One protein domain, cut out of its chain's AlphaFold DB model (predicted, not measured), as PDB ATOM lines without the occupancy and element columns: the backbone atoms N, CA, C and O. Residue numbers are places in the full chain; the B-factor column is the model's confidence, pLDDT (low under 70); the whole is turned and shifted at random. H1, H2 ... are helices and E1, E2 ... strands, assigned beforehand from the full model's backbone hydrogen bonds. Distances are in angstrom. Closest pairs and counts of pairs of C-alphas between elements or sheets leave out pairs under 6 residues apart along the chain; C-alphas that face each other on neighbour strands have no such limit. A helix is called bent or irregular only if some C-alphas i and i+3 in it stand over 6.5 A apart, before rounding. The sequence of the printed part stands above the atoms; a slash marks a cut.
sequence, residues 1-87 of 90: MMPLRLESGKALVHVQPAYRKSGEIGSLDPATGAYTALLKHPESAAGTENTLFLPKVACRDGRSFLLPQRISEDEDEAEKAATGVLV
ATOM      1  N   MET A   1      29.943  20.681 104.789       91.50
ATOM      2  CA  MET A   1      30.339  19.644 103.809       91.50
ATOM      3  C   MET A   1      29.519  18.393 104.079       91.50
ATOM      4  O   MET A   1      29.357  18.051 105.242       91.50
ATOM      5  N   MET A   2      28.990  17.751 103.040       94.25
ATOM      6  CA  MET A   2      28.097  16.595 103.118       94.25
ATOM      7  C   MET A   2      28.646  15.448 102.254       94.25
ATOM      8  O   MET A   2      28.838  15.653 101.055       94.25
ATOM      9  N   PRO A   3      28.904  14.254 102.818       95.50
ATOM     10  CA  PRO A   3      29.253  13.070 102.036       95.50
ATOM     11  C   PRO A   3      28.098  12.623 101.136       95.50
ATOM     12  O   PRO A   3      26.949  12.619 101.570       95.50
ATOM     13  N   LEU A   4      28.408  12.231  99.899       96.38
ATOM     14  CA  LEU A   4      27.434  11.744  98.916       96.38
ATOM     15  C   LEU A   4      27.559  10.231  98.703       96.38
ATOM     16  O   LEU A   4      26.574   9.507  98.813       96.38
ATOM     17  N   ARG A   5      28.769   9.753  98.383       96.25
ATOM     18  CA  ARG A   5      29.099   8.329  98.193       96.25
ATOM     19  C   ARG A   5      30.610   8.102  98.227       96.25
ATOM     20  O   ARG A   5      31.373   9.064  98.222       96.25
ATOM     21  N   LEU A   6      31.037   6.842  98.224       96.44
ATOM     22  CA  LEU A   6      32.437   6.470  98.010       96.44
ATOM     23  C   LEU A   6      32.703   6.184  96.525       96.44
ATOM     24  O   LEU A   6      31.909   5.507  95.876       96.44
ATOM     25  N   GLU A   7      33.839   6.656  96.017       93.88
ATOM     26  CA  GLU A   7      34.369   6.383  94.679       93.88
ATOM     27  C   GLU A   7      35.870   6.101  94.779       93.88
ATOM     28  O   GLU A   7      36.634   6.925  95.277       93.88
ATOM     29  N   SER A   8      36.302   4.917  94.335       92.50
ATOM     30  CA  SER A   8      37.721   4.521  94.326       92.50
ATOM     31  C   SER A   8      38.438   4.731  95.672       92.50
ATOM     32  O   SER A   8      39.587   5.162  95.721       92.50
ATOM     33  N   GLY A   9      37.739   4.459  96.780       95.19
ATOM     34  CA  GLY A   9      38.269   4.615  98.139       95.19
ATOM     35  C   GLY A   9      38.244   6.044  98.698       95.19
ATOM     36  O   GLY A   9      38.630   6.239  99.847       95.19
ATOM     37  N   LYS A  10      37.759   7.034  97.938       97.50
ATOM     38  CA  LYS A  10      37.592   8.425  98.386       97.50
ATOM     39  C   LYS A  10      36.116   8.781  98.531       97.50
ATOM     40  O   LYS A  10      35.266   8.239  97.832       97.50
ATOM     41  N   ALA A  11      35.795   9.690  99.442       97.56
ATOM     42  CA  ALA A  11      34.443  10.206  99.603       97.56
ATOM     43  C   ALA A  11      34.187  11.331  98.598       97.56
ATOM     44  O   ALA A  11      34.850  12.366  98.631       97.56
ATOM     45  N   LEU A  12      33.187  11.152  97.741       97.88
ATOM     46  CA  LEU A  12      32.607  12.246  96.980       97.88
ATOM     47  C   LEU A  12      31.764  13.089  97.939       97.88
ATOM     48  O   LEU A  12      30.889  12.563  98.633       97.88
ATOM     49  N   VAL A  13      32.033  14.387  97.998       98.12
ATOM     50  CA  VAL A  13      31.413  15.316  98.946       98.12
ATOM     51  C   VAL A  13      30.833  16.521  98.221       98.12
ATOM     52  O   VAL A  13      31.396  17.001  97.239       98.12
ATOM     53  N   HIS A  14      29.737  17.054  98.753       98.00
ATOM     54  CA  HIS A  14      29.257  18.390  98.431       98.00
ATOM     55  C   HIS A  14      29.685  19.378  99.519       98.00
ATOM     56  O   HIS A  14      29.470  19.161 100.718       98.00
ATOM     57  N   VAL A  15      30.278  20.492  99.116       97.75
ATOM     58  CA  VAL A  15      30.531  21.644  99.977       97.75
ATOM     59  C   VAL A  15      29.440  22.666  99.689       97.75
ATOM     60  O   VAL A  15      29.279  23.102  98.553       97.75
ATOM     61  N   GLN A  16      28.679  22.997 100.730       95.81
ATOM     62  CA  GLN A  16      27.560  23.934 100.661       95.81
ATOM     63  C   GLN A  16      28.056  25.343 100.307       95.81
ATOM     64  O   GLN A  16      29.195  25.679 100.662       95.81
ATOM     65  N   PRO A  17      27.220  26.167  99.653       95.31
ATOM     66  CA  PRO A  17      27.537  27.570  99.445       95.31
ATOM     67  C   PRO A  17      27.697  28.305 100.788       95.31
ATOM     68  O   PRO A  17      27.242  27.866 101.844       95.31
ATOM     69  N   ALA A  18      28.346  29.458 100.727       89.06
ATOM     70  CA  ALA A  18      28.401  30.460 101.778       89.06
ATOM     71  C   ALA A  18      28.044  31.830 101.182       89.06
ATOM     72  O   ALA A  18      27.927  31.973  99.967       89.06
ATOM     73  N   TYR A  19      27.918  32.863 102.017       79.00
ATOM     74  CA  TYR A  19      27.382  34.178 101.622       79.00
ATOM     75  C   TYR A  19      27.964  34.779 100.322       79.00
ATOM     76  O   TYR A  19      27.252  35.438  99.575       79.00
ATOM     77  N   ARG A  20      29.255  34.553 100.030       85.81
ATOM     78  CA  ARG A  20      29.922  34.994  98.784       85.81
ATOM     79  C   ARG A  20      30.665  33.875  98.052       85.81
ATOM     80  O   ARG A  20      31.541  34.155  97.244       85.81
ATOM     81  N   LYS A  21      30.376  32.616  98.377       94.00
ATOM     82  CA  LYS A  21      31.039  31.463  97.760       94.00
ATOM     83  C   LYS A  21      29.974  30.466  97.333       94.00
ATOM     84  O   LYS A  21      29.167  30.050  98.152       94.00
ATOM     85  N   SER A  22      29.971  30.104  96.064       96.44
ATOM     86  CA  SER A  22      29.109  29.054  95.536       96.44
ATOM     87  C   SER A  22      29.503  27.679  96.083       96.44
ATOM     88  O   SER A  22      30.554  27.514  96.718       96.44
ATOM     89  N   GLY A  23      28.634  26.692  95.877       97.69
ATOM     90  CA  GLY A  23      28.918  25.317  96.257       97.69
ATOM     91  C   GLY A  23      30.003  24.678  95.386       97.69
ATOM     92  O   GLY A  23      30.423  25.197  94.348       97.69
ATOM     93  N   GLU A  24      30.467  23.508  95.807       98.19
ATOM     94  CA  GLU A  24      31.378  22.690  95.004       98.19
ATOM     95  C   GLU A  24      31.178  21.195  95.275       98.19
ATOM     96  O   GLU A  24      30.732  20.782  96.352       98.19
ATOM     97  N   ILE A  25      31.523  20.373  94.287       98.25
ATOM     98  CA  ILE A  25      31.753  18.940  94.454       98.25
ATOM     99  C   ILE A  25      33.250  18.719  94.611       98.25
ATOM    100  O   ILE A  25      34.061  19.251  93.849       98.25
ATOM    101  N   GLY A  26      33.618  17.903  95.591       97.69
ATOM    102  CA  GLY A  26      34.998  17.509  95.820       97.69
ATOM    103  C   GLY A  26      35.145  16.028  96.120       97.69
ATOM    104  O   GLY A  26      34.177  15.318  96.386       97.69
ATOM    105  N   SER A  27      36.392  15.584  96.103       98.00
ATOM    106  CA  SER A  27      36.834  14.300  96.622       98.00
ATOM    107  C   SER A  27      37.577  14.537  97.930       98.00
ATOM    108  O   SER A  27      38.472  15.377  97.993       98.00
ATOM    109  N   LEU A  28      37.255  13.753  98.948       98.19
ATOM    110  CA  LEU A  28      37.926  13.742 100.237       98.19
ATOM    111  C   LEU A  28      38.519  12.359 100.485       98.19
ATOM    112  O   LEU A  28      37.808  11.355 100.448       98.19
ATOM    113  N   ASP A  29      39.811  12.300 100.763       97.75
ATOM    114  CA  ASP A  29      40.441  11.095 101.284       97.75
ATOM    115  C   ASP A  29      40.072  10.933 102.773       97.75
ATOM    116  O   ASP A  29      40.432  11.794 103.581       97.75
ATOM    117  N   PRO A  30      39.341   9.875 103.167       94.88
ATOM    118  CA  PRO A  30      38.873   9.727 104.543       94.88
ATOM    119  C   PRO A  30      39.990   9.378 105.537       94.88
ATOM    120  O   PRO A  30      39.797   9.563 106.735       94.88
ATOM    121  N   ALA A  31      41.138   8.873 105.073       95.75
ATOM    122  CA  ALA A  31      42.250   8.485 105.936       95.75
ATOM    123  C   ALA A  31      43.168   9.672 106.248       95.75
ATOM    124  O   ALA A  31      43.667   9.800 107.363       95.75
ATOM    125  N   THR A  32      43.390  10.541 105.261       97.44
ATOM    126  CA  THR A  32      44.325  11.674 105.378       97.44
ATOM    127  C   THR A  32      43.634  13.026 105.534       97.44
ATOM    128  O   THR A  32      44.271  13.995 105.937       97.44
ATOM    129  N   GLY A  33      42.346  13.120 105.195       96.25
ATOM    130  CA  GLY A  33      41.624  14.390 105.109       96.25
ATOM    131  C   GLY A  33      41.993  15.225 103.879       96.25
ATOM    132  O   GLY A  33      41.543  16.366 103.765       96.25
ATOM    133  N   ALA A  34      42.796  14.692 102.950       97.81
ATOM    134  CA  ALA A  34      43.180  15.405 101.739       97.81
ATOM    135  C   ALA A  34      41.950  15.688 100.864       97.81
ATOM    136  O   ALA A  34      41.237  14.773 100.446       97.81
ATOM    137  N   TYR A  35      41.718  16.968 100.574       97.94
ATOM    138  CA  TYR A  35      40.598  17.441  99.768       97.94
ATOM    139  C   TYR A  35      41.052  17.833  98.359       97.94
ATOM    140  O   TYR A  35      42.104  18.438  98.166       97.94
ATOM    141  N   THR A  36      40.238  17.515  97.358       97.81
ATOM    142  CA  THR A  36      40.430  17.930  95.965       97.81
ATOM    143  C   THR A  36      39.104  18.422  95.405       97.81
ATOM    144  O   THR A  36      38.129  17.672  95.387       97.81
ATOM    145  N   ALA A  37      39.059  19.668  94.935       97.25
ATOM    146  CA  ALA A  37      37.889  20.193  94.234       97.25
ATOM    147  C   ALA A  37      37.765  19.528  92.852       97.25
ATOM    148  O   ALA A  37      38.752  19.451  92.122       97.25
ATOM    149  N   LEU A  38      36.566  19.055  92.507       96.81
ATOM    150  CA  LEU A  38      36.272  18.380  91.236       96.81
ATOM    151  C   LEU A  38      35.395  19.237  90.318       96.81
ATOM    152  O   LEU A  38      35.658  19.318  89.124       96.81
ATOM    153  N   LEU A  39      34.379  19.898  90.877       97.88
ATOM    154  CA  LEU A  39      33.493  20.811  90.154       97.88
ATOM    155  C   LEU A  39      33.159  21.996  91.054       97.88
ATOM    156  O   LEU A  39      32.562  21.820  92.113       97.88
ATOM    157  N   LYS A  40      33.511  23.206  90.620       97.44
ATOM    158  CA  LYS A  40      33.110  24.447  91.290       97.44
ATOM    159  C   LYS A  40      31.853  24.982  90.624       97.44
ATOM    160  O   LYS A  40      31.833  25.126  89.404       97.44
ATOM    161  N   HIS A  41      30.819  25.280  91.403       97.69
ATOM    162  CA  HIS A  41      29.654  25.968  90.862       97.69
ATOM    163  C   HIS A  41      30.030  27.433  90.552       97.69
ATOM    164  O   HIS A  41      30.924  27.982  91.207       97.69
ATOM    165  N   PRO A  42      29.390  28.100  89.576       96.62
ATOM    166  CA  PRO A  42      29.671  29.501  89.263       96.62
ATOM    167  C   PRO A  42      29.447  30.417  90.472       96.62
ATOM    168  O   PRO A  42      28.445  30.284  91.166       96.62
ATOM    169  N   GLU A  43      30.328  31.395  90.700       95.25
ATOM    170  CA  GLU A  43      30.178  32.338  91.824       95.25
ATOM    171  C   GLU A  43      28.865  33.133  91.752       95.25
ATOM    172  O   GLU A  43      28.265  33.435  92.784       95.25
ATOM    173  N   SER A  44      28.369  33.405  90.540       94.69
ATOM    174  CA  SER A  44      27.074  34.055  90.307       94.69
ATOM    175  C   SER A  44      25.885  33.266  90.866       94.69
ATOM    176  O   SER A  44      24.840  33.858  91.122       94.69
ATOM    177  N   ALA A  45      26.038  31.960  91.097       95.44
ATOM    178  CA  ALA A  45      25.003  31.115  91.678       95.44
ATOM    179  C   ALA A  45      24.985  31.142  93.213       95.44
ATOM    180  O   ALA A  45      24.034  30.633  93.800       95.44
ATOM    181  N   ALA A  46      25.977  31.747  93.882       95.44
ATOM    182  CA  ALA A  46      26.076  31.719  95.342       95.44
ATOM    183  C   ALA A  46      24.792  32.217  96.023       95.44
ATOM    184  O   ALA A  46      24.318  31.589  96.965       95.44
ATOM    185  N   GLY A  47      24.196  33.307  95.527       94.75
ATOM    186  CA  GLY A  47      22.929  33.822  96.052       94.75
ATOM    187  C   GLY A  47      21.802  32.791  95.955       94.75
ATOM    188  O   GLY A  47      21.205  32.451  96.969       94.75
ATOM    189  N   THR A  48      21.566  32.244  94.762       95.12
ATOM    190  CA  THR A  48      20.493  31.269  94.506       95.12
ATOM    191  C   THR A  48      20.726  29.925  95.198       95.12
ATOM    192  O   THR A  48      19.778  29.309  95.665       95.12
ATOM    193  N   GLU A  49      21.965  29.448  95.322       96.56
ATOM    194  CA  GLU A  49      22.232  28.224  96.086       96.56
ATOM    195  C   GLU A  49      21.938  28.413  97.585       96.56
ATOM    196  O   GLU A  49      21.416  27.498  98.222       96.56
ATOM    197  N   ASN A  50      22.238  29.591  98.151       94.62
ATOM    198  CA  ASN A  50      21.972  29.897  99.564       94.62
ATOM    199  C   ASN A  50      20.471  30.017  99.891       94.62
ATOM    200  O   ASN A  50      20.114  29.927 101.063       94.62
ATOM    201  N   THR A  51      19.594  30.217  98.900       92.75
ATOM    202  CA  THR A  51      18.137  30.279  99.124       92.75
ATOM    203  C   THR A  51      17.477  28.901  99.123       92.75
ATOM    204  O   THR A  51      16.330  28.774  99.546       92.75
ATOM    205  N   LEU A  52      18.172  27.847  98.677       95.12
ATOM    206  CA  LEU A  52      17.585  26.512  98.611       95.12
ATOM    207  C   LEU A  52      17.325  25.951 100.012       95.12
ATOM    208  O   LEU A  52      18.227  25.810 100.838       95.12
ATOM    209  N   PHE A  53      16.082  25.537 100.257       95.06
ATOM    210  CA  PHE A  53      15.701  24.924 101.521       95.06
ATOM    211  C   PHE A  53      16.246  23.493 101.635       95.06
ATOM    212  O   PHE A  53      15.736  22.570 100.990       95.06
ATOM    213  N   LEU A  54      17.279  23.323 102.474       94.44
ATOM    214  CA  LEU A  54      17.917  22.041 102.821       94.44
ATOM    215  C   LEU A  54      18.087  21.105 101.609       94.44
ATOM    216  O   LEU A  54      17.543  19.997 101.608       94.44
ATOM    217  N   PRO A  55      18.791  21.534 100.547       95.94
ATOM    218  CA  PRO A  55      18.751  20.833  99.279       95.94
ATOM    219  C   PRO A  55      19.301  19.411  99.392       95.94
ATOM    220  O   PRO A  55      20.337  19.158 100.014       95.94
ATOM    221  N   LYS A  56      18.627  18.467  98.732       96.69
ATOM    222  CA  LYS A  56      19.236  17.183  98.386       96.69
ATOM    223  C   LYS A  56      20.226  17.418  97.259       96.69
ATOM    224  O   LYS A  56      19.916  18.115  96.295       96.69
ATOM    225  N   VAL A  57      21.396  16.802  97.381       97.88
ATOM    226  CA  VAL A  57      22.468  16.948  96.399       97.88
ATOM    227  C   VAL A  57      22.841  15.593  95.829       97.88
ATOM    228  O   VAL A  57      23.010  14.622  96.566       97.88
ATOM    229  N   ALA A  58      22.976  15.538  94.510       96.75
ATOM    230  CA  ALA A  58      23.502  14.389  93.796       96.75
ATOM    231  C   ALA A  58      24.609  14.841  92.844       96.75
ATOM    232  O   ALA A  58      24.558  15.938  92.300       96.75
ATOM    233  N   CYS A  59      25.595  13.975  92.624       96.12
ATOM    234  CA  CYS A  59      26.601  14.182  91.593       96.12
ATOM    235  C   CYS A  59      26.686  12.941  90.706       96.12
ATOM    236  O   CYS A  59      26.835  11.816  91.202       96.12
ATOM    237  N   ARG A  60      26.552  13.118  89.394       94.81
ATOM    238  CA  ARG A  60      26.573  12.021  88.425       94.81
ATOM    239  C   ARG A  60      27.054  12.530  87.076       94.81
ATOM    240  O   ARG A  60      26.652  13.612  86.669       94.81
ATOM    241  N   ASP A  61      27.907  11.745  86.424       93.56
ATOM    242  CA  ASP A  61      28.416  12.023  85.076       93.56
ATOM    243  C   ASP A  61      28.990  13.446  84.943       93.56
ATOM    244  O   ASP A  61      28.705  14.157  83.992       93.56
ATOM    245  N   GLY A  62      29.757  13.889  85.949       93.19
ATOM    246  CA  GLY A  62      30.370  15.224  85.975       93.19
ATOM    247  C   GLY A  62      29.434  16.374  86.362       93.19
ATOM    248  O   GLY A  62      29.895  17.508  86.456       93.19
ATOM    249  N   ARG A  63      28.154  16.099  86.644       97.50
ATOM    250  CA  ARG A  63      27.152  17.118  86.981       97.50
ATOM    251  C   ARG A  63      26.729  17.079  88.437       97.50
ATOM    252  O   ARG A  63      26.475  16.007  88.983       97.50
ATOM    253  N   SER A  64      26.590  18.257  89.033       98.06
ATOM    254  CA  SER A  64      26.014  18.488  90.358       98.06
ATOM    255  C   SER A  64      24.552  18.894  90.219       98.06
ATOM    256  O   SER A  64      24.236  19.789  89.439       98.06
ATOM    257  N   PHE A  65      23.670  18.247  90.973       98.19
ATOM    258  CA  PHE A  65      22.235  18.506  91.010       98.19
ATOM    259  C   PHE A  65      21.853  18.914  92.425       98.19
ATOM    260  O   PHE A  65      22.084  18.145  93.361       98.19
ATOM    261  N   LEU A  66      21.248  20.088  92.579       98.19
ATOM    262  CA  LEU A  66      20.706  20.560  93.847       98.19
ATOM    263  C   LEU A  66      19.196  20.690  93.706       98.19
ATOM    264  O   LEU A  66      18.703  21.402  92.829       98.19
ATOM    265  N   LEU A  67      18.474  20.001  94.582       97.75
ATOM    266  CA  LEU A  67      17.021  20.016  94.619       97.75
ATOM    267  C   LEU A  67      16.565  20.459  96.014       97.75
ATOM    268  O   LEU A  67      16.856  19.739  96.977       97.75
ATOM    269  N   PRO A  68      15.874  21.603  96.170       96.94
ATOM    270  CA  PRO A  68      15.325  21.992  97.460       96.94
ATOM    271  C   PRO A  68      14.347  20.914  97.943       96.94
ATOM    272  O   PRO A  68      13.597  20.330  97.163       96.94
ATOM    273  N   GLN A  69      14.352  20.623  99.243       96.75
ATOM    274  CA  GLN A  69      13.428  19.632  99.810       96.75
ATOM    275  C   GLN A  69      11.988  20.140  99.892       96.75
ATOM    276  O   GLN A  69      11.063  19.344 100.053       96.75
ATOM    277  N   ARG A  70      11.812  21.456  99.792       95.56
ATOM    278  CA  ARG A  70      10.529  22.143  99.782       95.56
ATOM    279  C   ARG A  70      10.649  23.384  98.911       95.56
ATOM    280  O   ARG A  70      11.636  24.104  99.023       95.56
ATOM    281  N   ILE A  71       9.623  23.636  98.116       95.56
ATOM    282  CA  ILE A  71       9.366  24.936  97.500       95.56
ATOM    283  C   ILE A  71       8.221  25.540  98.304       95.56
ATOM    284  O   ILE A  71       7.214  24.864  98.508       95.56
ATOM    285  N   SER A  72       8.451  26.712  98.886       92.31
ATOM    286  CA  SER A  72       7.463  27.420  99.695       92.31
ATOM    287  C   SER A  72       7.876  28.875  99.821       92.31
ATOM    288  O   SER A  72       8.989  29.138 100.272       92.31
ATOM    289  N   GLU A  73       6.983  29.778  99.438       94.56
ATOM    290  CA  GLU A  73       7.133  31.229  99.573       94.56
ATOM    291  C   GLU A  73       5.817  31.826 100.092       94.56
ATOM    292  O   GLU A  73       4.780  31.164 100.066       94.56
ATOM    293  N   ASP A  74       5.850  33.069 100.576       94.81
ATOM    294  CA  ASP A  74       4.665  33.723 101.156       94.81
ATOM    295  C   ASP A  74       3.590  34.072 100.104       94.81
ATOM    296  O   ASP A  74       2.403  34.132 100.423       94.81
ATOM    297  N   GLU A  75       3.999  34.305  98.852       97.44
ATOM    298  CA  GLU A  75       3.118  34.664  97.736       97.44
ATOM    299  C   GLU A  75       3.129  33.579  96.652       97.44
ATOM    300  O   GLU A  75       4.195  33.130  96.230       97.44
ATOM    301  N   ASP A  76       1.955  33.224  96.116       96.12
ATOM    302  CA  ASP A  76       1.809  32.195  95.072       96.12
ATOM    303  C   ASP A  76       2.707  32.446  93.848       96.12
ATOM    304  O   ASP A  76       3.286  31.518  93.284       96.12
ATOM    305  N   GLU A  77       2.823  33.700  93.405       97.69
ATOM    306  CA  GLU A  77       3.650  34.050  92.244       97.69
ATOM    307  C   GLU A  77       5.150  33.925  92.551       97.69
ATOM    308  O   GLU A  77       5.917  33.514  91.678       97.69
ATOM    309  N   ALA A  78       5.565  34.192  93.794       95.44
ATOM    310  CA  ALA A  78       6.932  33.951  94.246       95.44
ATOM    311  C   ALA A  78       7.219  32.446  94.357       95.44
ATOM    312  O   ALA A  78       8.255  31.989  93.876       95.44
ATOM    313  N   GLU A  79       6.283  31.659  94.898       95.62
ATOM    314  CA  GLU A  79       6.419  30.203  95.019       95.62
ATOM    315  C   GLU A  79       6.542  29.542  93.638       95.62
ATOM    316  O   GLU A  79       7.403  28.686  93.427       95.62
ATOM    317  N   LYS A  80       5.746  29.989  92.656       96.19
ATOM    318  CA  LYS A  80       5.842  29.529  91.259       96.19
ATOM    319  C   LYS A  80       7.155  29.924  90.585       96.19
ATOM    320  O   LYS A  80       7.643  29.180  89.735       96.19
ATOM    321  N   ALA A  81       7.700  31.091  90.921       95.81
ATOM    322  CA  ALA A  81       8.963  31.586  90.378       95.81
ATOM    323  C   ALA A  81      10.199  31.014  91.099       95.81
ATOM    324  O   ALA A  81      11.325  31.191  90.623       95.81
ATOM    325  N   ALA A  82      10.010  30.343  92.237       95.50
ATOM    326  CA  ALA A  82      11.093  29.801  93.038       95.50
ATOM    327  C   ALA A  82      11.904  28.745  92.269       95.50
ATOM    328  O   ALA A  82      11.417  28.002  91.414       95.50
ATOM    329  N   THR A  83      13.194  28.660  92.596       96.38
ATOM    330  CA  THR A  83      14.113  27.739  91.921       96.38
ATOM    331  C   THR A  83      13.811  26.294  92.307       96.38
ATOM    332  O   THR A  83      14.080  25.878  93.429       96.38
ATOM    333  N   GLY A  84      13.302  25.507  91.356       96.00
ATOM    334  CA  GLY A  84      12.995  24.094  91.583       96.00
ATOM    335  C   GLY A  84      14.192  23.148  91.465       96.00
ATOM    336  O   GLY A  84      14.196  22.101  92.102       96.00
ATOM    337  N   VAL A  85      15.211  23.488  90.672       96.94
ATOM    338  CA  VAL A  85      16.438  22.690  90.522       96.94
ATOM    339  C   VAL A  85      17.589  23.566  90.035       96.94
ATOM    340  O   VAL A  85      17.397  24.428  89.180       96.94
ATOM    341  N   LEU A  86      18.795  23.314  90.547       97.88
ATOM    342  CA  LEU A  86      20.041  23.814  89.967       97.88
ATOM    343  C   LEU A  86      20.871  22.639  89.463       97.88
ATOM    344  O   LEU A  86      20.987  21.615  90.141       97.88
ATOM    345  N   VAL A  87      21.453  22.800  88.278       98.12
ATOM    346  CA  VAL A  87      22.349  21.812  87.675       98.12
ATOM    347  C   VAL A  87      23.608  22.518  87.195       98.12
ATOM    348  O   VAL A  87      23.525  23.517  86.484       98.12
TER     349      VAL A  87
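AT A GLANCE: This is residues 1 to 87 of the 90 residues of an uncharacterized protein of Streptomyces microflavus (UniProt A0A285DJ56). A strongly twisted sheet of four strands and a small hairpin, E5 and E6, stand face to face as a small sandwich, their strands crossed at 55 degrees. H1 lies off the sheet, between E4 and E5 along the chain; after E6 the chain reaches out to H2 at one end of the long axis, then folds back to pair beside E6. The 87 printed residues, mixed in class, run E1 E2 E3 E4 H1 E5 E6 H2, the large sheet E1 - E2 - E3 - E4 antiparallel. The whole is a rod of 48 by 23 by 19 A, only just compact and close to loose, radius of gyration of the C-alphas 14.3 A.

HOW THE PARTS SIT: Begin with E1, residues 2 to 7, E2, 10 to 15, E3, 24 to 28, and E4, 35 to 40: a meander, each strand the antiparallel neighbour of the one before. Look for N 4 and O 12 at 2.8 A, N 13 and O 26 at 2.8 A, and N 27 and O 36 at 2.8 A. Facing this sheet is the antiparallel hairpin of E5, 56 to 60, and E6, 63 to 67, with N 58 and O 65 3.0 A apart. The closest C-alphas of E1 and E5 are Leu 4 and Ala 58, 7.0 A. Residues 65 to 66 pair antiparallel with 86 to 87. H1, 43 to 51, and H2, 76 to 81, are apart. Each O i to N i+4 pair is within hydrogen-bond range in H2, 3 of 5 in H1.

IN THESE COORDINATES: Find C-alpha 2 at (28.097, 16.595, 103.118), where E1 begins; E2 spans 15.1 A. H1 spans 14.2 A and is irregular: C-alphas 44 and 47 are 7.1 A apart. H2 ends at C-alpha 81, (8.963, 31.586, 90.378).

THE WHOLE: The C-alphas farthest apart, Thr 32 and Asp 76, are 48.3 A apart. The printed part has no cut, no link is long, and no printed residue is under 70 in pLDDT.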